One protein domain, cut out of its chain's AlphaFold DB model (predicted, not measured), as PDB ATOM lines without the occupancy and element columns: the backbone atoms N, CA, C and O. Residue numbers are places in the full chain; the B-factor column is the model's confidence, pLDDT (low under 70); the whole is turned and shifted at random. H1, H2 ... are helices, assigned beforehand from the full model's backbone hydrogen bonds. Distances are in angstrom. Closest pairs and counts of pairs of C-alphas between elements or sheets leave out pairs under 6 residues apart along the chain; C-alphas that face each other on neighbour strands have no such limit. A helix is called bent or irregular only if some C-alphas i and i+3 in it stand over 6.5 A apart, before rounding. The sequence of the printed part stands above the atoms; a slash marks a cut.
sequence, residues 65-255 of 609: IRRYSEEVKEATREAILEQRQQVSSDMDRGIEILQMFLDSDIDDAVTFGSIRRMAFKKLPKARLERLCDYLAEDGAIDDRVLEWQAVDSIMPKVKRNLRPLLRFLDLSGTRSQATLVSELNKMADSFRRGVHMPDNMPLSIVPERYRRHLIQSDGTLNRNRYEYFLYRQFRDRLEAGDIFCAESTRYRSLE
ATOM      1  N   ILE A  65      61.689 -30.517 -18.522       95.19
ATOM      2  CA  ILE A  65      60.780 -29.929 -17.530       95.19
ATOM      3  C   ILE A  65      60.466 -28.465 -17.834       95.19
ATOM      4  O   ILE A  65      59.320 -28.055 -17.664       95.19
ATOM      5  N   ARG A  66      61.423 -27.679 -18.345       92.62
ATOM      6  CA  ARG A  66      61.143 -26.329 -18.867       92.62
ATOM      7  C   ARG A  66      60.141 -26.380 -20.020       92.62
ATOM      8  O   ARG A  66      59.132 -25.690 -19.953       92.62
ATOM      9  N   ARG A  67      60.359 -27.252 -21.011       92.44
ATOM     10  CA  ARG A  67      59.433 -27.428 -22.143       92.44
ATOM     11  C   ARG A  67      58.020 -27.796 -21.683       92.44
ATOM     12  O   ARG A  67      57.071 -27.173 -22.135       92.44
ATOM     13  N   TYR A  68      57.879 -28.766 -20.780       95.88
ATOM     14  CA  TYR A  68      56.566 -29.154 -20.257       95.88
ATOM     15  C   TYR A  68      55.936 -28.076 -19.380       95.88
ATOM     16  O   TYR A  68      54.721 -27.966 -19.359       95.88
ATOM     17  N   SER A  69      56.737 -27.289 -18.655       94.00
ATOM     18  CA  SER A  69      56.215 -26.156 -17.883       94.00
ATOM     19  C   SER A  69      55.626 -25.091 -18.807       94.00
ATOM     20  O   SER A  69      54.586 -24.534 -18.483       94.00
ATOM     21  N   GLU A  70      56.264 -24.813 -19.948       93.31
ATOM     22  CA  GLU A  70      55.710 -23.891 -20.949       93.31
ATOM     23  C   GLU A  70      54.478 -24.480 -21.650       93.31
ATOM     24  O   GLU A  70      53.476 -23.793 -21.768       93.31
ATOM     25  N   GLU A  71      54.492 -25.766 -22.017       94.62
ATOM     26  CA  GLU A  71      53.318 -26.455 -22.588       94.62
ATOM     27  C   GLU A  71      52.107 -26.397 -21.640       94.62
ATOM     28  O   GLU A  71      51.004 -26.081 -22.073       94.62
ATOM     29  N   VAL A  72      52.320 -26.611 -20.334       94.62
ATOM     30  CA  VAL A  72      51.271 -26.453 -19.309       94.62
ATOM     31  C   VAL A  72      50.805 -25.006 -19.215       94.62
ATOM     32  O   VAL A  72      49.603 -24.776 -19.150       94.62
ATOM     33  N   LYS A  73      51.715 -24.023 -19.215       93.44
ATOM     34  CA  LYS A  73      51.340 -22.601 -19.150       93.44
ATOM     35  C   LYS A  73      50.484 -22.181 -20.340       93.44
ATOM     36  O   LYS A  73      49.487 -21.503 -20.120       93.44
ATOM     37  N   GLU A  74      50.854 -22.565 -21.560       92.81
ATOM     38  CA  GLU A  74      50.066 -22.221 -22.748       92.81
ATOM     39  C   GLU A  74      48.701 -22.914 -22.721       92.81
ATOM     40  O   GLU A  74      47.687 -22.229 -22.827       92.81
ATOM     41  N   ALA A  75      48.644 -24.217 -22.423       93.12
ATOM     42  CA  ALA A  75      47.371 -24.932 -22.284       93.12
ATOM     43  C   ALA A  75      46.477 -24.339 -21.177       93.12
ATOM     44  O   ALA A  75      45.260 -24.268 -21.317       93.12
ATOM     45  N   THR A  76      47.076 -23.869 -20.076       91.06
ATOM     46  CA  THR A  76      46.344 -23.189 -18.996       91.06
ATOM     47  C   THR A  76      45.787 -21.849 -19.471       91.06
ATOM     48  O   THR A  76      44.639 -21.532 -19.180       91.06
ATOM     49  N   ARG A  77      46.570 -21.057 -20.217       91.25
ATOM     50  CA  ARG A  77      46.099 -19.782 -20.782       91.25
ATOM     51  C   ARG A  77      44.956 -19.991 -21.763       91.25
ATOM     52  O   ARG A  77      43.975 -19.261 -21.682       91.25
ATOM     53  N   GLU A  78      45.072 -20.976 -22.649       91.69
ATOM     54  CA  GLU A  78      44.010 -21.346 -23.587       91.69
ATOM     55  C   GLU A  78      42.737 -21.745 -22.832       91.69
ATOM     56  O   GLU A  78      41.683 -21.161 -23.075       91.69
ATOM     57  N   ALA A  79      42.843 -22.616 -21.823       89.25
ATOM     58  CA  ALA A  79      41.702 -23.029 -21.006       89.25
ATOM     59  C   ALA A  79      41.049 -21.861 -20.239       89.25
ATOM     60  O   ALA A  79      39.823 -21.780 -20.164       89.25
ATOM     61  N   ILE A  80      41.840 -20.923 -19.697       87.75
ATOM     62  CA  ILE A  80      41.315 -19.711 -19.044       87.75
ATOM     63  C   ILE A  80      40.541 -18.855 -20.052       87.75
ATOM     64  O   ILE A  80      39.463 -18.349 -19.734       87.75
ATOM     65  N   LEU A  81      41.082 -18.666 -21.258       88.06
ATOM     66  CA  LEU A  81      40.430 -17.881 -22.307       88.06
ATOM     67  C   LEU A  81      39.119 -18.532 -22.756       88.06
ATOM     68  O   LEU A  81      38.105 -17.839 -22.832       88.06
ATOM     69  N   GLU A  82      39.115 -19.846 -22.978       88.44
ATOM     70  CA  GLU A  82      37.911 -20.610 -23.318       88.44
ATOM     71  C   GLU A  82      36.852 -20.516 -22.216       88.44
ATOM     72  O   GLU A  82      35.688 -20.224 -22.497       88.44
ATOM     73  N   GLN A  83      37.245 -20.682 -20.949       85.06
ATOM     74  CA  GLN A  83      36.315 -20.589 -19.828       85.06
ATOM     75  C   GLN A  83      35.739 -19.174 -19.689       85.06
ATOM     76  O   GLN A  83      34.539 -19.029 -19.467       85.06
ATOM     77  N   ARG A  84      36.544 -18.121 -19.891       85.25
ATOM     78  CA  ARG A  84      36.056 -16.730 -19.905       85.25
ATOM     79  C   ARG A  84      35.082 -16.466 -21.047       85.25
ATOM     80  O   ARG A  84      34.061 -15.824 -20.826       85.25
ATOM     81  N   GLN A  85      35.369 -16.964 -22.248       86.94
ATOM     82  CA  GLN A  85      34.450 -16.850 -23.385       86.94
ATOM     83  C   GLN A  85      33.137 -17.588 -23.111       86.94
ATOM     84  O   GLN A  85      32.059 -17.064 -23.394       86.94
ATOM     85  N   GLN A  86      33.214 -18.780 -22.512       85.94
ATOM     86  CA  GLN A  86      32.038 -19.559 -22.149       85.94
ATOM     87  C   GLN A  86      31.195 -18.852 -21.086       85.94
ATOM     88  O   GLN A  86      29.981 -18.763 -21.251       85.94
ATOM     89  N   VAL A  87      31.833 -18.314 -20.044       85.81
ATOM     90  CA  VAL A  87      31.167 -17.522 -19.004       85.81
ATOM     91  C   VAL A  87      30.550 -16.261 -19.597       85.81
ATOM     92  O   VAL A  87      29.404 -15.981 -19.290       85.81
ATOM     93  N   SER A  88      31.235 -15.539 -20.488       86.00
ATOM     94  CA  SER A  88      30.659 -14.371 -21.171       86.00
ATOM     95  C   SER A  88      29.404 -14.748 -21.964       86.00
ATOM     96  O   SER A  88      28.370 -14.106 -21.817       86.00
ATOM     97  N   SER A  89      29.457 -15.835 -22.742       86.94
ATOM     98  CA  SER A  89      28.287 -16.333 -23.477       86.94
ATOM     99  C   SER A  89      27.154 -16.785 -22.550       86.94
ATOM    100  O   SER A  89      25.981 -16.671 -22.913       86.94
ATOM    101  N   ASP A  90      27.487 -17.339 -21.384       88.81
ATOM    102  CA  ASP A  90      26.504 -17.767 -20.391       88.81
ATOM    103  C   ASP A  90      25.926 -16.580 -19.620       88.81
ATOM    104  O   ASP A  90      24.738 -16.605 -19.325       88.81
ATOM    105  N   MET A  91      26.703 -15.518 -19.387       86.81
ATOM    106  CA  MET A  91      26.244 -14.242 -18.837       86.81
ATOM    107  C   MET A  91      25.223 -13.579 -19.757       86.81
ATOM    108  O   MET A  91      24.161 -13.202 -19.274       86.81
ATOM    109  N   ASP A  92      25.480 -13.510 -21.068       87.56
ATOM    110  CA  ASP A  92      24.527 -12.945 -22.037       87.56
ATOM    111  C   ASP A  92      23.182 -13.694 -21.989       87.56
ATOM    112  O   ASP A  92      22.114 -13.094 -21.858       87.56
ATOM    113  N   ARG A  93      23.229 -15.034 -21.981       89.19
ATOM    114  CA  ARG A  93      22.031 -15.882 -21.829       89.19
ATOM    115  C   ARG A  93      21.395 -15.773 -20.443       89.19
ATOM    116  O   ARG A  93      20.181 -15.909 -20.317       89.19
ATOM    117  N   GLY A  94      22.197 -15.571 -19.403       88.25
ATOM    118  CA  GLY A  94      21.747 -15.349 -18.034       88.25
ATOM    119  C   GLY A  94      20.968 -14.043 -17.908       88.25
ATOM    120  O   GLY A  94      19.909 -14.032 -17.289       88.25
ATOM    121  N   ILE A  95      21.427 -12.977 -18.570       86.12
ATOM    122  CA  ILE A  95      20.713 -11.699 -18.670       86.12
ATOM    123  C   ILE A  95      19.372 -11.899 -19.378       86.12
ATOM    124  O   ILE A  95      18.358 -11.447 -18.854       86.12
ATOM    125  N   GLU A  96      19.326 -12.632 -20.498       86.75
ATOM    126  CA  GLU A  96      18.052 -12.960 -21.162       86.75
ATOM    127  C   GLU A  96      17.089 -13.720 -20.235       86.75
ATOM    128  O   GLU A  96      15.883 -13.488 -20.271       86.75
ATOM    129  N   ILE A  97      17.601 -14.634 -19.399       88.88
ATOM    130  CA  ILE A  97      16.791 -15.367 -18.415       88.88
ATOM    131  C   ILE A  97      16.284 -14.427 -17.315       88.88
ATOM    132  O   ILE A  97      15.127 -14.536 -16.923       88.88
ATOM    133  N   LEU A  98      17.113 -13.500 -16.828       86.81
ATOM    134  CA  LEU A  98      16.707 -12.506 -15.829       86.81
ATOM    135  C   LEU A  98      15.675 -11.518 -16.392       86.81
ATOM    136  O   LEU A  98      14.735 -11.160 -15.689       86.81
ATOM    137  N   GLN A  99      15.801 -11.133 -17.664       86.06
ATOM    138  CA  GLN A  99      14.838 -10.273 -18.355       86.06
ATOM    139  C   GLN A  99      13.446 -10.906 -18.454       86.06
ATOM    140  O   GLN A  99      12.470 -10.170 -18.387       86.06
ATOM    141  N   MET A 100      13.327 -12.241 -18.509       84.94
ATOM    142  CA  MET A 100      12.016 -12.913 -18.455       84.94
ATOM    143  C   MET A 100      11.232 -12.593 -17.177       84.94
ATOM    144  O   MET A 100      10.014 -12.671 -17.180       84.94
ATOM    145  N   PHE A 101      11.910 -12.257 -16.077       83.50
ATOM    146  CA  PHE A 101      11.247 -11.881 -14.824       83.50
ATOM    147  C   PHE A 101      10.839 -10.401 -14.778       83.50
ATOM    148  O   PHE A 101      10.198  -9.981 -13.819       83.50
ATOM    149  N   LEU A 102      11.234  -9.613 -15.779       84.38
ATOM    150  CA  LEU A 102      10.893  -8.196 -15.933       84.38
ATOM    151  C   LEU A 102       9.953  -7.955 -17.125       84.38
ATOM    152  O   LEU A 102       9.545  -6.818 -17.353       84.38
ATOM    153  N   ASP A 103       9.655  -8.998 -17.900       82.50
ATOM    154  CA  ASP A 103       8.857  -8.930 -19.119       82.50
ATOM    155  C   ASP A 103       7.362  -8.858 -18.781       82.50
ATOM    156  O   ASP A 103       6.779  -9.813 -18.267       82.50
ATOM    157  N   SER A 104       6.743  -7.714 -19.075       79.31
ATOM    158  CA  SER A 104       5.322  -7.450 -18.824       79.31
ATOM    159  C   SER A 104       4.370  -8.238 -19.730       79.31
ATOM    160  O   SER A 104       3.171  -8.255 -19.459       79.31
ATOM    161  N   ASP A 105       4.878  -8.880 -20.787       81.06
ATOM    162  CA  ASP A 105       4.075  -9.709 -21.693       81.06
ATOM    163  C   ASP A 105       3.878 -11.145 -21.161       81.06
ATOM    164  O   ASP A 105       3.080 -11.916 -21.703       81.06
ATOM    165  N   ILE A 106       4.593 -11.525 -20.093       79.19
ATOM    166  CA  ILE A 106       4.449 -12.824 -19.430       79.19
ATOM    167  C   ILE A 106       3.431 -12.690 -18.291       79.19
ATOM    168  O   ILE A 106       3.691 -12.042 -17.286       79.19
ATOM    169  N   ASP A 107       2.276 -13.341 -18.445       80.00
ATOM    170  CA  ASP A 107       1.201 -13.349 -17.441       80.00
ATOM    171  C   ASP A 107       1.665 -13.975 -16.107       80.00
ATOM    172  O   ASP A 107       2.227 -15.077 -16.081       80.00
ATOM    173  N   ASP A 108       1.369 -13.309 -14.987       79.69
ATOM    174  CA  ASP A 108       1.660 -13.772 -13.623       79.69
ATOM    175  C   ASP A 108       1.018 -15.137 -13.291       79.69
ATOM    176  O   ASP A 108       1.480 -15.856 -12.400       79.69
ATOM    177  N   ALA A 109      -0.031 -15.543 -14.017       81.88
ATOM    178  CA  ALA A 109      -0.660 -16.857 -13.888       81.88
ATOM    179  C   ALA A 109       0.207 -18.013 -14.435       81.88
ATOM    180  O   ALA A 109      -0.109 -19.192 -14.219       81.88
ATOM    181  N   VAL A 110       1.307 -17.725 -15.145       83.00
ATOM    182  CA  VAL A 110       2.216 -18.751 -15.668       83.00
ATOM    183  C   VAL A 110       2.953 -19.446 -14.522       83.00
ATOM    184  O   VAL A 110       3.718 -18.856 -13.766       83.00
ATOM    185  N   THR A 111       2.796 -20.770 -14.426       86.31
ATOM    186  CA  THR A 111       3.496 -21.546 -13.389       86.31
ATOM    187  C   THR A 111       5.021 -21.415 -13.508       86.31
ATOM    188  O   THR A 111       5.596 -21.572 -14.592       86.31
ATOM    189  N   PHE A 112       5.710 -21.268 -12.374       84.00
ATOM    190  CA  PHE A 112       7.178 -21.202 -12.317       84.00
ATOM    191  C   PHE A 112       7.869 -22.404 -12.994       84.00
ATOM    192  O   PHE A 112       8.942 -22.288 -13.587       84.00
ATOM    193  N   GLY A 113       7.230 -23.581 -12.977       85.62
ATOM    194  CA  GLY A 113       7.724 -24.778 -13.663       85.62
ATOM    195  C   GLY A 113       7.787 -24.651 -15.193       85.62
ATOM    196  O   GLY A 113       8.599 -25.335 -15.826       85.62
ATOM    197  N   SER A 114       6.959 -23.798 -15.799       84.00
ATOM    198  CA  SER A 114       7.007 -23.476 -17.231       84.00
ATOM    199  C   SER A 114       8.121 -22.476 -17.541       84.00
ATOM    200  O   SER A 114       8.919 -22.745 -18.440       84.00
ATOM    201  N   ILE A 115       8.272 -21.425 -16.724       84.12
ATOM    202  CA  ILE A 115       9.375 -20.447 -16.824       84.12
ATOM    203  C   ILE A 115      10.731 -21.157 -16.713       84.12
ATOM    204  O   ILE A 115      11.605 -20.995 -17.561       84.12
ATOM    205  N   ARG A 116      10.882 -22.067 -15.745       87.44
ATOM    206  CA  ARG A 116      12.103 -22.869 -15.575       87.44
ATOM    207  C   ARG A 116      12.428 -23.736 -16.799       87.44
ATOM    208  O   ARG A 116      13.593 -23.882 -17.159       87.44
ATOM    209  N   ARG A 117      11.417 -24.310 -17.466       88.12
ATOM    210  CA  ARG A 117      11.616 -25.077 -18.712       88.12
ATOM    211  C   ARG A 117      12.032 -24.175 -19.876       88.12
ATOM    212  O   ARG A 117      12.846 -24.604 -20.690       88.12
ATOM    213  N   MET A 118      11.512 -22.951 -19.950       85.81
ATOM    214  CA  MET A 118      11.925 -21.951 -20.943       85.81
ATOM    215  C   MET A 118      13.365 -21.483 -20.702       85.81
ATOM    216  O   MET A 118      14.164 -21.483 -21.638       85.81
ATOM    217  N   ALA A 119      13.733 -21.210 -19.448       87.31
ATOM    218  CA  ALA A 119      15.100 -20.869 -19.061       87.31
ATOM    219  C   ALA A 119      16.091 -21.991 -19.419       87.31
ATOM    220  O   ALA A 119      17.109 -21.734 -20.057       87.31
ATOM    221  N   PHE A 120      15.760 -23.256 -19.123       91.00
ATOM    222  CA  PHE A 120      16.628 -24.395 -19.448       91.00
ATOM    223  C   PHE A 120      16.767 -24.689 -20.947       91.00
ATOM    224  O   PHE A 120      17.751 -25.315 -21.343       91.00
ATOM    225  N   LYS A 121      15.826 -24.231 -21.787       89.44
ATOM    226  CA  LYS A 121      15.997 -24.255 -23.249       89.44
ATOM    227  C   LYS A 121      17.041 -23.240 -23.720       89.44
ATOM    228  O   LYS A 121      17.729 -23.519 -24.696       89.44
ATOM    229  N   LYS A 122      17.158 -22.088 -23.049       87.19
ATOM    230  CA  LYS A 122      18.168 -21.064 -23.365       87.19
ATOM    231  C   LYS A 122      19.538 -21.393 -22.775       87.19
ATOM    232  O   LYS A 122      20.537 -21.297 -23.481       87.19
ATOM    233  N   LEU A 123      19.587 -21.821 -21.512       88.88
ATOM    234  CA  LEU A 123      20.815 -22.220 -20.828       88.88
ATOM    235  C   LEU A 123      20.584 -23.511 -20.020       88.88
ATOM    236  O   LEU A 123      19.834 -23.487 -19.043       88.88
ATOM    237  N   PRO A 124      21.219 -24.644 -20.380       92.19
ATOM    238  CA  PRO A 124      21.049 -25.904 -19.662       92.19
ATOM    239  C   PRO A 124      21.342 -25.776 -18.164       92.19
ATOM    240  O   PRO A 124      22.289 -25.089 -17.778       92.19
ATOM    241  N   LYS A 125      20.597 -26.516 -17.330       88.38
ATOM    242  CA  LYS A 125      20.692 -26.473 -15.857       88.38
ATOM    243  C   LYS A 125      22.139 -26.485 -15.334       88.38
ATOM    244  O   LYS A 125      22.507 -25.600 -14.580       88.38
ATOM    245  N   ALA A 126      22.979 -27.407 -15.809       85.69
ATOM    246  CA  ALA A 126      24.372 -27.539 -15.357       85.69
ATOM    247  C   ALA A 126      25.301 -26.373 -15.770       85.69
ATOM    248  O   ALA A 126      26.401 -26.237 -15.238       85.69
ATOM    249  N   ARG A 127      24.929 -25.571 -16.776       86.94
ATOM    250  CA  ARG A 127      25.650 -24.334 -17.129       86.94
ATOM    251  C   ARG A 127      25.126 -23.151 -16.326       86.94
ATOM    252  O   ARG A 127      25.929 -22.344 -15.885       86.94
ATOM    253  N   LEU A 128      23.815 -23.096 -16.093       85.25
ATOM    254  CA  LEU A 128      23.207 -22.087 -15.229       85.25
ATOM    255  C   LEU A 128      23.699 -22.217 -13.778       85.25
ATOM    256  O   LEU A 128      24.040 -21.212 -13.179       85.25
ATOM    257  N   GLU A 129      23.818 -23.438 -13.245       84.94
ATOM    258  CA  GLU A 129      24.412 -23.690 -11.919       84.94
ATOM    259  C   GLU A 129      25.852 -23.162 -11.846       84.94
ATOM    260  O   GLU A 129      26.160 -22.357 -10.975       84.94
ATOM    261  N   ARG A 130      26.695 -23.493 -12.835       83.00
ATOM    262  CA  ARG A 130      28.072 -22.975 -12.919       83.00
ATOM    263  C   ARG A 130      28.147 -21.452 -13.035       83.00
ATOM    264  O   ARG A 130      29.083 -20.858 -12.514       83.00
ATOM    265  N   LEU A 131      27.200 -20.828 -13.735       84.56
ATOM    266  CA  LEU A 131      27.109 -19.373 -13.846       84.56
ATOM    267  C   LEU A 131      26.733 -18.736 -12.503       84.56
ATOM    268  O   LEU A 131      27.325 -17.732 -12.121       84.56
ATOM    269  N   CYS A 132      25.782 -19.329 -11.780       82.12
ATOM    270  CA  CYS A 132      25.408 -18.886 -10.439       82.12
ATOM    271  C   CYS A 132      26.580 -19.016  -9.459       82.12
ATOM    272  O   CYS A 132      26.845 -18.069  -8.726       82.12
ATOM    273  N   ASP A 133      27.304 -20.138  -9.486       81.75
ATOM    274  CA  ASP A 133      28.499 -20.345  -8.657       81.75
ATOM    275  C   ASP A 133      29.588 -19.315  -8.999       81.75
ATOM    276  O   ASP A 133      30.158 -18.685  -8.113       81.75
ATOM    277  N   TYR A 134      29.816 -19.066 -10.294       81.69
ATOM    278  CA  TYR A 134      30.759 -18.049 -10.767       81.69
ATOM    279  C   TYR A 134      30.407 -16.641 -10.264       81.69
ATOM    280  O   TYR A 134      31.289 -15.901  -9.833       81.69
ATOM    281  N   LEU A 135      29.125 -16.269 -10.302       80.69
ATOM    282  CA  LEU A 135      28.641 -14.982  -9.795       80.69
ATOM    283  C   LEU A 135      28.709 -14.891  -8.266       80.69
ATOM    284  O   LEU A 135      28.958 -13.809  -7.741       80.69
ATOM    285  N   ALA A 136      28.504 -16.003  -7.559       78.62
ATOM    286  CA  ALA A 136      28.603 -16.065  -6.102       78.62
ATOM    287  C   ALA A 136      30.054 -15.963  -5.595       78.62
ATOM    288  O   ALA A 136      30.278 -15.480  -4.488       78.62
ATOM    289  N   GLU A 137      31.036 -16.390  -6.397       74.75
ATOM    290  CA  GLU A 137      32.474 -16.335  -6.085       74.75
ATOM    291  C   GLU A 137      33.196 -15.110  -6.698       74.75
ATOM    292  O   GLU A 137      34.392 -15.170  -6.994       74.75
ATOM    293  N   ASP A 138      32.487 -13.993  -6.921       68.06
ATOM    294  CA  ASP A 138      33.021 -12.741  -7.499       68.06
ATOM    295  C   ASP A 138      33.776 -12.928  -8.837       68.06
ATOM    296  O   ASP A 138      34.681 -12.170  -9.200       68.06
ATOM    297  N   GLY A 139      33.414 -13.956  -9.605       65.25
ATOM    298  CA  GLY A 139      33.975 -14.227 -10.922       65.25
ATOM    299  C   GLY A 139      35.415 -14.755 -10.936       65.25
ATOM    300  O   GLY A 139      36.101 -14.662 -11.965       65.25
ATOM    301  N   ALA A 140      35.896 -15.312  -9.821       67.50
ATOM    302  CA  ALA A 140      37.238 -15.871  -9.723       67.50
ATOM    303  C   ALA A 140      37.354 -17.222 -10.459       67.50
ATOM    304  O   ALA A 140      36.785 -18.232 -10.056       67.50
ATOM    305  N   ILE A 141      38.155 -17.271 -11.527       70.62
ATOM    306  CA  ILE A 141      38.591 -18.542 -12.127       70.62
ATOM    307  C   ILE A 141      39.797 -19.043 -11.328       70.62
ATOM    308  O   ILE A 141      40.797 -18.334 -11.201       70.62
ATOM    309  N   ASP A 142      39.730 -20.266 -10.791       76.69
ATOM    310  CA  ASP A 142      40.895 -20.885 -10.151       76.69
ATOM    311  C   ASP A 142      41.878 -21.390 -11.219       76.69
ATOM    312  O   ASP A 142      41.888 -22.570 -11.585       76.69
ATOM    313  N   ASP A 143      42.742 -20.484 -11.690       82.19
ATOM    314  CA  ASP A 143      43.809 -20.745 -12.667       82.19
ATOM    315  C   ASP A 143      44.629 -22.008 -12.336       82.19
ATOM    316  O   ASP A 143      45.149 -22.682 -13.226       82.19
ATOM    317  N   ARG A 144      44.748 -22.373 -11.050       84.81
ATOM    318  CA  ARG A 144      45.530 -23.544 -10.626       84.81
ATOM    319  C   ARG A 144      44.820 -24.857 -10.879       84.81
ATOM    320  O   ARG A 144      45.493 -25.860 -11.113       84.81
ATOM    321  N   VAL A 145      43.490 -24.891 -10.803       86.38
ATOM    322  CA  VAL A 145      42.733 -26.101 -11.155       86.38
ATOM    323  C   VAL A 145      42.986 -26.436 -12.621       86.38
ATOM    324  O   VAL A 145      43.316 -27.583 -12.926       86.38
ATOM    325  N   LEU A 146      42.937 -25.421 -13.486       88.25
ATOM    326  CA  LEU A 146      43.243 -25.545 -14.909       88.25
ATOM    327  C   LEU A 146      44.711 -25.935 -15.144       88.25
ATOM    328  O   LEU A 146      44.974 -26.847 -15.926       88.25
ATOM    329  N   GLU A 147      45.662 -25.347 -14.403       91.00
ATOM    330  CA  GLU A 147      47.083 -25.738 -14.462       91.00
ATOM    331  C   GLU A 147      47.259 -27.239 -14.194       91.00
ATOM    332  O   GLU A 147      47.927 -27.944 -14.952       91.00
ATOM    333  N   TRP A 148      46.633 -27.769 -13.141       92.12
ATOM    334  CA  TRP A 148      46.759 -29.185 -12.798       92.12
ATOM    335  C   TRP A 148      46.000 -30.123 -13.744       92.12
ATOM    336  O   TRP A 148      46.446 -31.251 -13.946       92.12
ATOM    337  N   GLN A 149      44.903 -29.676 -14.359       91.56
ATOM    338  CA  GLN A 149      44.241 -30.419 -15.439       91.56
ATOM    339  C   GLN A 149      45.131 -30.503 -16.688       91.56
ATOM    340  O   GLN A 149      45.262 -31.576 -17.282       91.56
ATOM    341  N   ALA A 150      45.811 -29.410 -17.045       93.12
ATOM    342  CA  ALA A 150      46.807 -29.410 -18.114       93.12
ATOM    343  C   ALA A 150      48.002 -30.324 -17.780       93.12
ATOM    344  O   ALA A 150      48.523 -31.014 -18.653       93.12
ATOM    345  N   VAL A 151      48.418 -30.405 -16.510       94.75
ATOM    346  CA  VAL A 151      49.425 -31.388 -16.067       94.75
ATOM    347  C   VAL A 151      48.935 -32.824 -16.269       94.75
ATOM    348  O   VAL A 151      49.695 -33.663 -16.761       94.75
ATOM    349  N   ASP A 152      47.686 -33.120 -15.904       94.69
ATOM    350  CA  ASP A 152      47.121 -34.464 -16.040       94.69
ATOM    351  C   ASP A 152      47.106 -34.927 -17.507       94.69
ATOM    352  O   ASP A 152      47.454 -36.080 -17.784       94.69
ATOM    353  N   SER A 153      46.793 -34.027 -18.449       94.44
ATOM    354  CA  SER A 153      46.745 -34.344 -19.884       94.44
ATOM    355  C   SER A 153      48.122 -34.690 -20.467       94.44
ATOM    356  O   SER A 153      48.244 -35.613 -21.278       94.44
ATOM    357  N   ILE A 154      49.191 -34.026 -20.010       95.31
ATOM    358  CA  ILE A 154      50.553 -34.275 -20.504       95.31
ATOM    359  C   ILE A 154      51.288 -35.387 -19.747       95.31
ATOM    360  O   ILE A 154      52.352 -35.839 -20.188       95.31
ATOM    361  N   MET A 155      50.763 -35.860 -18.615       94.75
ATOM    362  CA  MET A 155      51.489 -36.775 -17.736       94.75
ATOM    363  C   MET A 155      51.986 -38.068 -18.418       94.75
ATOM    364  O   MET A 155      53.125 -38.467 -18.153       94.75
ATOM    365  N   PRO A 156      51.233 -38.738 -19.319       95.12
ATOM    366  CA  PRO A 156      51.737 -39.924 -20.021       95.12
ATOM    367  C   PRO A 156      53.037 -39.651 -20.797       95.12
ATOM    368  O   PRO A 156      53.992 -40.431 -20.734       95.12
ATOM    369  N   LYS A 157      53.105 -38.495 -21.468       95.50
ATOM    370  CA  LYS A 157      54.282 -38.013 -22.206       95.50
ATOM    371  C   LYS A 157      55.439 -37.694 -21.257       95.50
ATOM    372  O   LYS A 157      56.572 -38.098 -21.524       95.50
ATOM    373  N   VAL A 158      55.154 -37.024 -20.137       95.06
ATOM    374  CA  VAL A 158      56.138 -36.704 -19.087       95.06
ATOM    375  C   VAL A 158      56.785 -37.981 -18.550       95.06
ATOM    376  O   VAL A 158      58.011 -38.094 -18.555       95.06
ATOM    377  N   LYS A 159      55.978 -38.974 -18.157       93.25
ATOM    378  CA  LYS A 159      56.456 -40.251 -17.601       93.25
ATOM    379  C   LYS A 159      57.371 -40.995 -18.563       93.25
ATOM    380  O   LYS A 159      58.446 -41.436 -18.159       93.25
ATOM    381  N   ARG A 160      56.961 -41.113 -19.832       93.50
ATOM    382  CA  ARG A 160      57.734 -41.807 -20.873       93.50
ATOM    383  C   ARG A 160      59.134 -41.214 -21.036       93.50
ATOM    384  O   ARG A 160      60.087 -41.956 -21.240       93.50
ATOM    385  N   ASN A 161      59.245 -39.893 -20.924       94.00
ATOM    386  CA  ASN A 161      60.471 -39.175 -21.247       94.00
ATOM    387  C   ASN A 161      61.366 -38.906 -20.022       94.00
ATOM    388  O   ASN A 161      62.582 -38.890 -20.172       94.00
ATOM    389  N   LEU A 162      60.807 -38.701 -18.821       93.50
ATOM    390  CA  LEU A 162      61.590 -38.330 -17.629       93.50
ATOM    391  C   LEU A 162      61.974 -39.499 -16.727       93.50
ATOM    392  O   LEU A 162      63.074 -39.484 -16.176       93.50
ATOM    393  N   ARG A 163      61.120 -40.521 -16.587       92.56
ATOM    394  CA  ARG A 163      61.426 -41.667 -15.715       92.56
ATOM    395  C   ARG A 163      62.743 -42.356 -16.089       92.56
ATOM    396  O   ARG A 163      63.524 -42.608 -15.174       92.56
ATOM    397  N   PRO A 164      63.061 -42.610 -17.380       91.50
ATOM    398  CA  PRO A 164      64.333 -43.230 -17.754       91.50
ATOM    399  C   PRO A 164      65.561 -42.414 -17.339       91.50
ATOM    400  O   PRO A 164      66.591 -43.003 -17.029       91.50
ATOM    401  N   LEU A 165      65.447 -41.082 -17.299       90.62
ATOM    402  CA  LEU A 165      66.555 -40.193 -16.944       90.62
ATOM    403  C   LEU A 165      66.897 -40.273 -15.455       90.62
ATOM    404  O   LEU A 165      68.066 -40.193 -15.104       90.62
ATOM    405  N   LEU A 166      65.896 -40.459 -14.588       88.00
ATOM    406  CA  LEU A 166      66.114 -40.517 -13.141       88.00
ATOM    407  C   LEU A 166      66.636 -41.866 -12.642       88.00
ATOM    408  O   LEU A 166      67.253 -41.912 -11.586       88.00
ATOM    409  N   ARG A 167      66.419 -42.961 -13.385       87.06
ATOM    410  CA  ARG A 167      66.806 -44.326 -12.960       87.06
ATOM    411  C   ARG A 167      68.291 -44.479 -12.630       87.06
ATOM    412  O   ARG A 167      68.653 -45.417 -11.927       87.06
ATOM    413  N   PHE A 168      69.133 -43.609 -13.178       80.81
ATOM    414  CA  PHE A 168      70.589 -43.688 -13.084       80.81
ATOM    415  C   PHE A 168      71.198 -42.546 -12.268       80.81
ATOM    416  O   PHE A 168      72.411 -42.391 -12.272       80.81
ATOM    417  N   LEU A 169      70.373 -41.725 -11.616       84.81
ATOM    418  CA  LEU A 169      70.848 -40.590 -10.839       84.81
ATOM    419  C   LEU A 169      70.828 -40.938  -9.358       84.81
ATOM    420  O   LEU A 169      69.768 -41.200  -8.796       84.81
ATOM    421  N   ASP A 170      71.995 -40.861  -8.731       86.38
ATOM    422  CA  ASP A 170      72.110 -40.849  -7.281       86.38
ATOM    423  C   ASP A 170      72.274 -39.390  -6.835       86.38
ATOM    424  O   ASP A 170      73.257 -38.713  -7.167       86.38
ATOM    425  N   LEU A 171      71.249 -38.877  -6.148       92.19
ATOM    426  CA  LEU A 171      71.152 -37.470  -5.777       92.19
ATOM    427  C   LEU A 171      71.551 -37.259  -4.321       92.19
ATOM    428  O   LEU A 171      71.212 -38.038  -3.429       92.19
ATOM    429  N   SER A 172      72.239 -36.153  -4.088       93.38
ATOM    430  CA  SER A 172      72.581 -35.620  -2.775       93.38
ATOM    431  C   SER A 172      72.119 -34.169  -2.690       93.38
ATOM    432  O   SER A 172      71.774 -33.550  -3.694       93.38
ATOM    433  N   GLY A 173      72.059 -33.604  -1.492       91.75
ATOM    434  CA  GLY A 173      71.652 -32.214  -1.342       91.75
ATOM    435  C   GLY A 173      71.958 -31.663   0.032       91.75
ATOM    436  O   GLY A 173      72.409 -32.362   0.937       91.75
ATOM    437  N   THR A 174      71.700 -30.371   0.180       89.00
ATOM    438  CA  THR A 174      71.869 -29.664   1.451       89.00
ATOM    439  C   THR A 174      70.938 -30.204   2.539       89.00
ATOM    440  O   THR A 174      69.869 -30.744   2.251       89.00
ATOM    441  N   ARG A 175      71.289 -29.978   3.815       87.75
ATOM    442  CA  ARG A 175      70.465 -30.399   4.967       87.75
ATOM    443  C   ARG A 175      69.015 -29.908   4.870       87.75
ATOM    444  O   ARG A 175      68.099 -30.657   5.183       87.75
ATOM    445  N   SER A 176      68.801 -28.691   4.365       87.62
ATOM    446  CA  SER A 176      67.462 -28.122   4.146       87.62
ATOM    447  C   SER A 176      66.620 -28.864   3.104       87.62
ATOM    448  O   SER A 176      65.403 -28.727   3.116       87.62
ATOM    449  N   GLN A 177      67.241 -29.628   2.199       90.94
ATOM    450  CA  GLN A 177      66.556 -30.393   1.152       90.94
ATOM    451  C   GLN A 177      66.586 -31.909   1.391       90.94
ATOM    452  O   GLN A 177      66.191 -32.665   0.505       90.94
ATOM    453  N   ALA A 178      67.019 -32.375   2.570       90.69
ATOM    454  CA  ALA A 178      67.184 -33.804   2.857       90.69
ATOM    455  C   ALA A 178      65.909 -34.624   2.584       90.69
ATOM    456  O   ALA A 178      65.976 -35.688   1.970       90.69
ATOM    457  N   THR A 179      64.737 -34.102   2.964       91.19
ATOM    458  CA  THR A 179      63.446 -34.756   2.699       91.19
ATOM    459  C   THR A 179      63.162 -34.869   1.202       91.19
ATOM    460  O   THR A 179      62.814 -35.945   0.732       91.19
ATOM    461  N   LEU A 180      63.358 -33.793   0.432       91.94
ATOM    462  CA  LEU A 180      63.133 -33.803  -1.015       91.94
ATOM    463  C   LEU A 180      64.079 -34.786  -1.721       91.94
ATOM    464  O   LEU A 180      63.627 -35.569  -2.548       91.94
ATOM    465  N   VAL A 181      65.366 -34.786  -1.367       93.62
ATOM    466  CA  VAL A 181      66.360 -35.717  -1.933       93.62
ATOM    467  C   VAL A 181      65.996 -37.170  -1.628       93.62
ATOM    468  O   VAL A 181      66.040 -38.005  -2.526       93.62
ATOM    469  N   SER A 182      65.577 -37.467  -0.393       91.81
ATOM    470  CA  SER A 182      65.076 -38.794  -0.015       91.81
ATOM    471  C   SER A 182      63.926 -39.237  -0.924       91.81
ATOM    472  O   SER A 182      63.957 -40.345  -1.456       91.81
ATOM    473  N   GLU A 183      62.931 -38.377  -1.153       91.12
ATOM    474  CA  GLU A 183      61.789 -38.724  -2.006       91.12
ATOM    475  C   GLU A 183      62.170 -38.874  -3.482       91.12
ATOM    476  O   GLU A 183      61.684 -39.787  -4.149       91.12
ATOM    477  N   LEU A 184      63.083 -38.045  -3.996       92.50
ATOM    478  CA  LEU A 184      63.596 -38.191  -5.361       92.50
ATOM    479  C   LEU A 184      64.363 -39.509  -5.545       92.50
ATOM    480  O   LEU A 184      64.163 -40.188  -6.551       92.50
ATOM    481  N   ASN A 185      65.185 -39.905  -4.569       92.00
ATOM    482  CA  ASN A 185      65.918 -41.172  -4.608       92.00
ATOM    483  C   ASN A 185      64.970 -42.379  -4.490       92.00
ATOM    484  O   ASN A 185      65.104 -43.333  -5.255       92.00
ATOM    485  N   LYS A 186      63.945 -42.323  -3.625       90.25
ATOM    486  CA  LYS A 186      62.887 -43.353  -3.569       90.25
ATOM    487  C   LYS A 186      62.126 -43.463  -4.891       90.25
ATOM    488  O   LYS A 186      61.853 -44.567  -5.357       90.25
ATOM    489  N   MET A 187      61.802 -42.329  -5.513       90.62
ATOM    490  CA  MET A 187      61.172 -42.294  -6.831       90.62
ATOM    491  C   MET A 187      62.072 -42.948  -7.893       90.62
ATOM    492  O   MET A 187      61.599 -43.783  -8.667       90.62
ATOM    493  N   ALA A 188      63.368 -42.622  -7.904       90.88
ATOM    494  CA  ALA A 188      64.344 -43.247  -8.792       90.88
ATOM    495  C   ALA A 188      64.431 -44.769  -8.567       90.88
ATOM    496  O   ALA A 188      64.418 -45.528  -9.537       90.88
ATOM    497  N   ASP A 189      64.422 -45.230  -7.313       90.69
ATOM    498  CA  ASP A 189      64.407 -46.653  -6.946       90.69
ATOM    499  C   ASP A 189      63.160 -47.390  -7.430       90.69
ATOM    500  O   ASP A 189      63.271 -48.477  -8.006       90.69
ATOM    501  N   SER A 190      61.976 -46.796  -7.260       90.50
ATOM    502  CA  SER A 190      60.736 -47.345  -7.812       90.50
ATOM    503  C   SER A 190      60.849 -47.531  -9.328       90.50
ATOM    504  O   SER A 190      60.544 -48.604  -9.851       90.50
ATOM    505  N   PHE A 191      61.376 -46.532 -10.041       90.75
ATOM    506  CA  PHE A 191      61.559 -46.617 -11.492       90.75
ATOM    507  C   PHE A 191      62.647 -47.616 -11.902       90.75
ATOM    508  O   PHE A 191      62.513 -48.257 -12.947       90.75
ATOM    509  N   ARG A 192      63.704 -47.797 -11.097       89.31
ATOM    510  CA  ARG A 192      64.718 -48.848 -11.302       89.31
ATOM    511  C   ARG A 192      64.087 -50.238 -11.261       89.31
ATOM    512  O   ARG A 192      64.381 -51.043 -12.141       89.31
ATOM    513  N   ARG A 193      63.191 -50.475 -10.296       89.19
ATOM    514  CA  ARG A 193      62.457 -51.739 -10.092       89.19
ATOM    515  C   ARG A 193      61.265 -51.933 -11.036       89.19
ATOM    516  O   ARG A 193      60.653 -52.992 -11.016       89.19
ATOM    517  N   GLY A 194      60.919 -50.927 -11.842       86.06
ATOM    518  CA  GLY A 194      59.762 -50.978 -12.741       86.06
ATOM    519  C   GLY A 194      58.409 -50.866 -12.030       86.06
ATOM    520  O   GLY A 194      57.392 -51.228 -12.611       86.06
ATOM    521  N   VAL A 195      58.384 -50.358 -10.794       87.12
ATOM    522  CA  VAL A 195      57.162 -50.194  -9.992       87.12
ATOM    523  C   VAL A 195      56.720 -48.730  -9.924       87.12
ATOM    524  O   VAL A 195      57.471 -47.801 -10.236       87.12
ATOM    525  N   HIS A 196      55.470 -48.513  -9.516       82.00
ATOM    526  CA  HIS A 196      54.949 -47.176  -9.244       82.00
ATOM    527  C   HIS A 196      55.553 -46.581  -7.960       82.00
ATOM    528  O   HIS A 196      56.141 -47.287  -7.138       82.00
ATOM    529  N   MET A 197      55.419 -45.263  -7.794       81.12
ATOM    530  CA  MET A 197      55.783 -44.613  -6.534       81.12
ATOM    531  C   MET A 197      54.867 -45.069  -5.385       81.12
ATOM    532  O   MET A 197      53.703 -45.389  -5.654       81.12
ATOM    533  N   PRO A 198      55.367 -45.078  -4.134       75.88
ATOM    534  CA  PRO A 198      54.567 -45.400  -2.952       75.88
ATOM    535  C   PRO A 198      53.381 -44.444  -2.750       75.88
ATOM    536  O   PRO A 198      53.428 -43.295  -3.186       75.88
ATOM    537  N   ASP A 199      52.353 -44.901  -2.031       73.44
ATOM    538  CA  ASP A 199      51.175 -44.086  -1.689       73.44
ATOM    539  C   ASP A 199      51.415 -43.092  -0.550       73.44
ATOM    540  O   ASP A 199      50.926 -41.965  -0.590       73.44
ATOM    541  N   ASN A 200      52.222 -43.474   0.441       74.12
ATOM    542  CA  ASN A 200      52.534 -42.644   1.608       74.12
ATOM    543  C   ASN A 200      53.717 -41.703   1.341       74.12
ATOM    544  O   ASN A 200      54.774 -41.819   1.964       74.12
ATOM    545  N   MET A 201      53.553 -40.773   0.398       81.88
ATOM    546  CA  MET A 201      54.555 -39.731   0.163       81.88
ATOM    547  C   MET A 201      54.316 -38.493   1.044       81.88
ATOM    548  O   MET A 201      53.170 -38.080   1.243       81.88
ATOM    549  N   PRO A 202      55.379 -37.876   1.590       84.12
ATOM    550  CA  PRO A 202      55.249 -36.803   2.566       84.12
ATOM    551  C   PRO A 202      54.750 -35.501   1.929       84.12
ATOM    552  O   PRO A 202      55.410 -34.900   1.089       84.12
ATOM    553  N   LEU A 203      53.631 -34.968   2.419       84.38
ATOM    554  CA  LEU A 203      53.104 -33.665   1.983       84.38
ATOM    555  C   LEU A 203      53.875 -32.457   2.546       84.38
ATOM    556  O   LEU A 203      53.607 -31.316   2.162       84.38
ATOM    557  N   SER A 204      54.842 -32.679   3.441       84.50
ATOM    558  CA  SER A 204      55.659 -31.616   4.045       84.50
ATOM    559  C   SER A 204      56.516 -30.869   3.021       84.50
ATOM    560  O   SER A 204      56.752 -29.675   3.190       84.50
ATOM    561  N   ILE A 205      56.919 -31.528   1.928       84.69
ATOM    562  CA  ILE A 205      57.683 -30.896   0.839       84.69
ATOM    563  C   ILE A 205      56.811 -30.016  -0.069       84.69
ATOM    564  O   ILE A 205      57.335 -29.224  -0.854       84.69
ATOM    565  N   VAL A 206      55.485 -30.169   0.010       85.69
ATOM    566  CA  VAL A 206      54.521 -29.448  -0.820       85.69
ATOM    567  C   VAL A 206      54.057 -28.197  -0.066       85.69
ATOM    568  O   VAL A 206      53.468 -28.325   1.016       85.69
ATOM    569  N   PRO A 207      54.254 -26.985  -0.623       85.25
ATOM    570  CA  PRO A 207      53.671 -25.764  -0.077       85.25
ATOM    571  C   PRO A 207      52.151 -25.887   0.065       85.25
ATOM    572  O   PRO A 207      51.494 -26.380  -0.852       85.25
ATOM    573  N   GLU A 208      51.575 -25.386   1.161       82.94
ATOM    574  CA  GLU A 208      50.134 -25.511   1.468       82.94
ATOM    575  C   GLU A 208      49.230 -25.122   0.300       82.94
ATOM    576  O   GLU A 208      48.280 -25.828  -0.032       82.94
ATOM    577  N   ARG A 209      49.623 -24.066  -0.411       82.12
ATOM    578  CA  ARG A 209      48.940 -23.534  -1.592       82.12
ATOM    579  C   ARG A 209      48.729 -24.554  -2.729       82.12
ATOM    580  O   ARG A 209      47.881 -24.319  -3.583       82.12
ATOM    581  N   TYR A 210      49.514 -25.635  -2.781       82.12
ATOM    582  CA  TYR A 210      49.385 -26.710  -3.772       82.12
ATOM    583  C   TYR A 210      48.736 -27.978  -3.205       82.12
ATOM    584  O   TYR A 210      48.248 -28.791  -3.986       82.12
ATOM    585  N   ARG A 211      48.683 -28.150  -1.876       85.06
ATOM    586  CA  ARG A 211      48.206 -29.393  -1.243       85.06
ATOM    587  C   ARG A 211      46.774 -29.736  -1.649       85.06
ATOM    588  O   ARG A 211      46.524 -30.875  -2.028       85.06
ATOM    589  N   ARG A 212      45.880 -28.740  -1.688       84.00
ATOM    590  CA  ARG A 212      44.468 -28.916  -2.085       84.00
ATOM    591  C   ARG A 212      44.272 -29.486  -3.496       84.00
ATOM    592  O   ARG A 212      43.227 -30.043  -3.778       84.00
ATOM    593  N   HIS A 213      45.263 -29.344  -4.378       84.44
ATOM    594  CA  HIS A 213      45.183 -29.828  -5.759       84.44
ATOM    595  C   HIS A 213      45.903 -31.165  -5.976       84.44
ATOM    596  O   HIS A 213      45.766 -31.772  -7.041       84.44
ATOM    597  N   LEU A 214      46.696 -31.607  -4.996       85.31
ATOM    598  CA  LEU A 214      47.375 -32.901  -5.018       85.31
ATOM    599  C   LEU A 214      46.570 -33.985  -4.301       85.31
ATOM    600  O   LEU A 214      46.805 -35.159  -4.559       85.31
ATOM    601  N   ILE A 215      45.645 -33.604  -3.425       84.50
ATOM    602  CA  ILE A 215      44.759 -34.522  -2.706       84.50
ATOM    603  C   ILE A 215      43.451 -34.653  -3.495       84.50
ATOM    604  O   ILE A 215      42.903 -33.656  -3.965       84.50
ATOM    605  N   GLN A 216      42.989 -35.884  -3.688       80.62
ATOM    606  CA  GLN A 216      41.706 -36.199  -4.310       80.62
ATOM    607  C   GLN A 216      40.553 -36.029  -3.308       80.62
ATOM    608  O   GLN A 216      40.763 -35.908  -2.103       80.62
ATOM    609  N   SER A 217      39.312 -36.027  -3.798       74.62
ATOM    610  CA  SER A 217      38.106 -35.856  -2.971       74.62
ATOM    611  C   SER A 217      37.912 -36.950  -1.912       74.62
ATOM    612  O   SER A 217      37.228 -36.717  -0.923       74.62
ATOM    613  N   ASP A 218      38.519 -38.123  -2.099       75.94
ATOM    614  CA  ASP A 218      38.518 -39.250  -1.157       75.94
ATOM    615  C   ASP A 218      39.666 -39.190  -0.124       75.94
ATOM    616  O   ASP A 218      39.832 -40.104   0.681       75.94
ATOM    617  N   GLY A 219      40.471 -38.120  -0.143       77.44
ATOM    618  CA  GLY A 219      41.633 -37.945   0.729       77.44
ATOM    619  C   GLY A 219      42.911 -38.633   0.234       77.44
ATOM    620  O   GLY A 219      43.949 -38.507   0.886       77.44
ATOM    621  N   THR A 220      42.882 -39.321  -0.913       83.69
ATOM    622  CA  THR A 220      44.060 -40.000  -1.472       83.69
ATOM    623  C   THR A 220      44.970 -39.046  -2.250       83.69
ATOM    624  O   THR A 220      44.555 -38.006  -2.765       83.69
ATOM    625  N   LEU A 221      46.260 -39.378  -2.342       86.50
ATOM    626  CA  LEU A 221      47.235 -38.574  -3.076       86.50
ATOM    627  C   LEU A 221      47.155 -38.847  -4.585       86.50
ATOM    628  O   LEU A 221      47.376 -39.967  -5.048       86.50
ATOM    629  N   ASN A 222      46.973 -37.800  -5.392       89.06
ATOM    630  CA  ASN A 222      47.139 -37.886  -6.837       89.06
ATOM    631  C   ASN A 222      48.629 -38.055  -7.191       89.06
ATOM    632  O   ASN A 222      49.387 -37.087  -7.327       89.06
ATOM    633  N   ARG A 223      49.036 -39.317  -7.385       88.69
ATOM    634  CA  ARG A 223      50.419 -39.710  -7.697       88.69
ATOM    635  C   ARG A 223      50.989 -38.987  -8.920       88.69
ATOM    636  O   ARG A 223      52.168 -38.652  -8.922       88.69
ATOM    637  N   ASN A 224      50.178 -38.741  -9.951       90.81
ATOM    638  CA  ASN A 224      50.625 -38.095 -11.189       90.81
ATOM    639  C   ASN A 224      51.035 -36.645 -10.942       90.81
ATOM    640  O   ASN A 224      52.134 -36.234 -11.311       90.81
ATOM    641  N   ARG A 225      50.162 -35.893 -10.269       92.00
ATOM    642  CA  ARG A 225      50.411 -34.488  -9.949       92.00
ATOM    643  C   ARG A 225      51.578 -34.337  -8.973       92.00
ATOM    644  O   ARG A 225      52.410 -33.450  -9.154       92.00
ATOM    645  N   TYR A 226      51.702 -35.242  -7.999       91.94
ATOM    646  CA  TYR A 226      52.845 -35.252  -7.082       91.94
ATOM    647  C   TYR A 226      54.166 -35.592  -7.795       91.94
ATOM    648  O   TYR A 226      55.169 -34.920  -7.573       91.94
ATOM    649  N   GLU A 227      54.177 -36.580  -8.698       92.94
ATOM    650  CA  GLU A 227      55.349 -36.907  -9.529       92.94
ATOM    651  C   GLU A 227      55.798 -35.690 -10.350       92.94
ATOM    652  O   GLU A 227      56.977 -35.335 -10.366       92.94
ATOM    653  N   TYR A 228      54.850 -34.998 -10.986       94.38
ATOM    654  CA  TYR A 228      55.139 -33.779 -11.736       94.38
ATOM    655  C   TYR A 228      55.686 -32.654 -10.844       94.38
ATOM    656  O   TYR A 228      56.651 -31.976 -11.212       94.38
ATOM    657  N   PHE A 229      55.115 -32.481  -9.648       93.25
ATOM    658  CA  PHE A 229      55.604 -31.531  -8.652       93.25
ATOM    659  C   PHE A 229      57.057 -31.819  -8.253       93.25
ATOM    660  O   PHE A 229      57.878 -30.900  -8.237       93.25
ATOM    661  N   LEU A 230      57.397 -33.086  -7.993       93.19
ATOM    662  CA  LEU A 230      58.765 -33.496  -7.677       93.19
ATOM    663  C   LEU A 230      59.743 -33.142  -8.796       93.19
ATOM    664  O   LEU A 230      60.813 -32.613  -8.504       93.19
ATOM    665  N   TYR A 231      59.387 -33.370 -10.063       95.19
ATOM    666  CA  TYR A 231      60.265 -32.998 -11.173       95.19
ATOM    667  C   TYR A 231      60.500 -31.481 -11.261       95.19
ATOM    668  O   TYR A 231      61.626 -31.047 -11.510       95.19
ATOM    669  N   ARG A 232      59.466 -30.659 -11.024       93.88
ATOM    670  CA  ARG A 232      59.610 -29.190 -10.972       93.88
ATOM    671  C   ARG A 232      60.558 -28.767  -9.854       93.88
ATOM    672  O   ARG A 232      61.496 -28.014 -10.103       93.88
ATOM    673  N   GLN A 233      60.343 -29.296  -8.651       93.62
ATOM    674  CA  GLN A 233      61.189 -29.004  -7.496       93.62
ATOM    675  C   GLN A 233      62.623 -29.491  -7.707       93.62
ATOM    676  O   GLN A 233      63.557 -28.784  -7.342       93.62
ATOM    677  N   PHE A 234      62.811 -30.662  -8.317       94.81
ATOM    678  CA  PHE A 234      64.136 -31.182  -8.625       94.81
ATOM    679  C   PHE A 234      64.895 -30.239  -9.558       94.81
ATOM    680  O   PHE A 234      65.991 -29.827  -9.194       94.81
ATOM    681  N   ARG A 235      64.304 -29.819 -10.689       94.50
ATOM    682  CA  ARG A 235      64.919 -28.823 -11.585       94.50
ATOM    683  C   ARG A 235      65.312 -27.561 -10.820       94.50
ATOM    684  O   ARG A 235      66.461 -27.143 -10.893       94.50
ATOM    685  N   ASP A 236      64.366 -26.963 -10.099       92.25
ATOM    686  CA  ASP A 236      64.578 -25.662  -9.456       92.25
ATOM    687  C   ASP A 236      65.686 -25.733  -8.392       92.25
ATOM    688  O   ASP A 236      66.500 -24.820  -8.273       92.25
ATOM    689  N   ARG A 237      65.755 -26.839  -7.641       93.75
ATOM    690  CA  ARG A 237      66.771 -27.055  -6.600       93.75
ATOM    691  C   ARG A 237      68.120 -27.495  -7.156       93.75
ATOM    692  O   ARG A 237      69.139 -27.136  -6.576       93.75
ATOM    693  N   LEU A 238      68.134 -28.224  -8.268       92.62
ATOM    694  CA  LEU A 238      69.349 -28.582  -8.995       92.62
ATOM    695  C   LEU A 238      70.002 -27.335  -9.606       92.62
ATOM    696  O   LEU A 238      71.197 -27.119  -9.440       92.62
ATOM    697  N   GLU A 239      69.215 -26.473 -10.257       87.75
ATOM    698  CA  GLU A 239      69.702 -25.209 -10.831       87.75
ATOM    699  C   GLU A 239      70.141 -24.206  -9.752       87.75
ATOM    700  O   GLU A 239      71.059 -23.424  -9.983       87.75
ATOM    701  N   ALA A 240      69.535 -24.256  -8.560       87.19
ATOM    702  CA  ALA A 240      69.958 -23.465  -7.405       87.19
ATOM    703  C   ALA A 240      71.215 -24.010  -6.690       87.19
ATOM    704  O   ALA A 240      71.711 -23.356  -5.770       87.19
ATOM    705  N   GLY A 241      71.704 -25.203  -7.052       88.19
ATOM    706  CA  GLY A 241      72.807 -25.882  -6.358       88.19
ATOM    707  C   GLY A 241      72.440 -26.429  -4.969       88.19
ATOM    708  O   GLY A 241      73.314 -26.757  -4.171       88.19
ATOM    709  N   ASP A 242      71.146 -26.522  -4.644       90.38
ATOM    710  CA  ASP A 242      70.659 -27.105  -3.387       90.38
ATOM    711  C   ASP A 242      70.666 -28.643  -3.411       90.38
ATOM    712  O   ASP A 242      70.777 -29.276  -2.354       90.38
ATOM    713  N   ILE A 243      70.494 -29.213  -4.606       93.75
ATOM    714  CA  ILE A 243      70.586 -30.638  -4.929       93.75
ATOM    715  C   ILE A 243      71.707 -30.794  -5.949       93.75
ATOM    716  O   ILE A 243      71.826 -29.991  -6.869       93.75
ATOM    717  N   PHE A 244      72.512 -31.833  -5.790       93.12
ATOM    718  CA  PHE A 244      73.682 -32.100  -6.609       93.12
ATOM    719  C   PHE A 244      73.860 -33.601  -6.846       93.12
ATOM    720  O   PHE A 244      73.317 -34.447  -6.133       93.12
ATOM    721  N   CYS A 245      74.632 -33.935  -7.873       91.69
ATOM    722  CA  CYS A 245      75.007 -35.291  -8.238       91.69
ATOM    723  C   CYS A 245      76.535 -35.386  -8.276       91.69
ATOM    724  O   CYS A 245      77.182 -34.694  -9.058       91.69
ATOM    725  N   ALA A 246      77.117 -36.249  -7.441       86.44
ATOM    726  CA  ALA A 246      78.572 -36.348  -7.275       86.44
ATOM    727  C   ALA A 246      79.314 -36.782  -8.557       86.44
ATOM    728  O   ALA A 246      80.483 -36.442  -8.750       86.44
ATOM    729  N   GLU A 247      78.636 -37.523  -9.437       86.75
ATOM    730  CA  GLU A 247      79.183 -37.986 -10.719       86.75
ATOM    731  C   GLU A 247      78.997 -36.964 -11.857       86.75
ATOM    732  O   GLU A 247      79.488 -37.175 -12.963       86.75
ATOM    733  N   SER A 248      78.324 -35.838 -11.606       88.31
ATOM    734  CA  SER A 248      78.239 -34.711 -12.540       88.31
ATOM    735  C   SER A 248      79.468 -33.807 -12.394       88.31
ATOM    736  O   SER A 248      80.023 -33.667 -11.306       88.31
ATOM    737  N   THR A 249      79.899 -33.171 -13.486       84.00
ATOM    738  CA  THR A 249      80.901 -32.091 -13.409       84.00
ATOM    739  C   THR A 249      80.215 -30.746 -13.192       84.00
ATOM    740  O   THR A 249      80.725 -29.901 -12.468       84.00
ATOM    741  N   ARG A 250      79.041 -30.540 -13.801       84.44
ATOM    742  CA  ARG A 250      78.319 -29.261 -13.739       84.44
ATOM    743  C   ARG A 250      77.466 -29.090 -12.482       84.44
ATOM    744  O   ARG A 250      77.352 -27.982 -11.976       84.44
ATOM    745  N   TYR A 251      76.817 -30.157 -12.031       88.19
ATOM    746  CA  TYR A 251      75.838 -30.140 -10.943       88.19
ATOM    747  C   TYR A 251      76.368 -30.872  -9.709       88.19
ATOM    748  O   TYR A 251      75.636 -31.629  -9.074       88.19
ATOM    749  N   ARG A 252      77.655 -30.705  -9.401       89.00
ATOM    750  CA  ARG A 252      78.271 -31.253  -8.189       89.00
ATOM    751  C   ARG A 252      78.100 -30.316  -6.998       89.00
ATOM    752  O   ARG A 252      77.601 -29.203  -7.146       89.00
ATOM    753  N   SER A 253      78.456 -30.797  -5.809       87.19
ATOM    754  CA  SER A 253      78.439 -29.954  -4.614       87.19
ATOM    755  C   SER A 253      79.450 -28.824  -4.778       87.19
ATOM    756  O   SER A 253      80.579 -29.087  -5.179       87.19
ATOM    757  N   LEU A 254      79.075 -27.597  -4.407       82.56
ATOM    758  CA  LEU A 254      80.021 -26.478  -4.362       82.56
ATOM    759  C   LEU A 254      81.214 -26.799  -3.452       82.56
ATOM    760  O   LEU A 254      82.337 -26.455  -3.785       82.56
ATOM    761  N   GLU A 255      80.976 -27.504  -2.343       81.50
ATOM    762  CA  GLU A 255      82.030 -27.941  -1.415       81.50
ATOM    763  C   GLU A 255      83.079 -28.832  -2.102       81.50
ATOM    764  O   GLU A 255      84.238 -28.802  -1.712       81.50
TER     765      GLU A 255
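Overview. This is residues 65 to 255 of the 609 residues of the protein "DDE_Tnp_Tn3 domain-containing protein" of Halioglobus sp (UniProt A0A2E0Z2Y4). One long helix, H1, runs along much of a rod, with two groups of helices on it: the short H2 and H3 beside its last residues, and a larger cluster of H4, H5, H6 and H7, whose arm H4a crosses H1 at residues 72 to 80. Residues 107 to 114, of which 112 to 114 belong to H2, stick out at one end of the rod, and the tail of residues 240 to 255 lies toward the other. The printed part has 191 residues with seven named helices, H1 to H7 in that order, and no named strand, and its class is all helix. It is only just loose, close to extended, with a radius of gyration of the C-alphas of 24.2 A and spans of 82 by 29 by 29 A.

Along the chain. H1, residues 65 to 99, begins at C-alpha 65 (60.780, -29.929, -17.530) and is 50.0 A long. H2 is residues 112 to 122 and H3 residues 125 to 136. H4, residues 143 to 166, was assigned as one helix by its hydrogen bonds but is bent, with C-alphas 153 and 156 7.5 A apart; its arms are H4a, residues 143 to 153, and H4b, residues 156 to 166. H5, residues 175 to 192, is 25.3 A long, with a kink of 26 degrees near residue 182. H6 is residues 208 to 214. H7, residues 223 to 239, is 24.3 A long and ends at C-alpha 239 (69.702, -25.209, -10.831).

Arrangement. H1 and H2 form a helical hairpin and only just touch, with 3 pairs of C-alphas within 8 A, the closest those of Ile 97 and Ala 119 at 5.8 A. H3 touches H1 about perpendicular at 80 degrees, closest at the C-alphas of Asp 90 and Leu 131, 6.8 A. H4a touches H1 at a steep tilt of 58 degrees, opposite ways, closest at the C-alphas of Thr 76 and Glu 147, 5.3 A. H4a and H4b are about perpendicular at 79 degrees. H4b touches H5, closest at the C-alphas of Leu 166 and Ala 188, 5.4 A. H7 touches H4a, closest at the C-alphas of Asp 152 and Arg 225, 6.9 A. H6 and H7 form a helical hairpin and only just touch, with 3 pairs within 8 A, the closest the C-alphas of Leu 214 and Arg 225 at 6.0 A. In H1, H2, H4a and H7 every O i to N i+4 pair is within hydrogen-bond range; in H3 7 of 8 are, in H4b 5 of 7, in H5 12 of 14, and in H6 1 of 3, beside 3 of 4 O i to N i+3 pairs.

Size, cuts and confidence. The C-alphas farthest apart, of Ala 109 and Glu 255, are 84.4 A apart. The printed part has no cut; the links H1 to H2 and H5 to H6 are long. Residues 138 to 140 are under pLDDT 70.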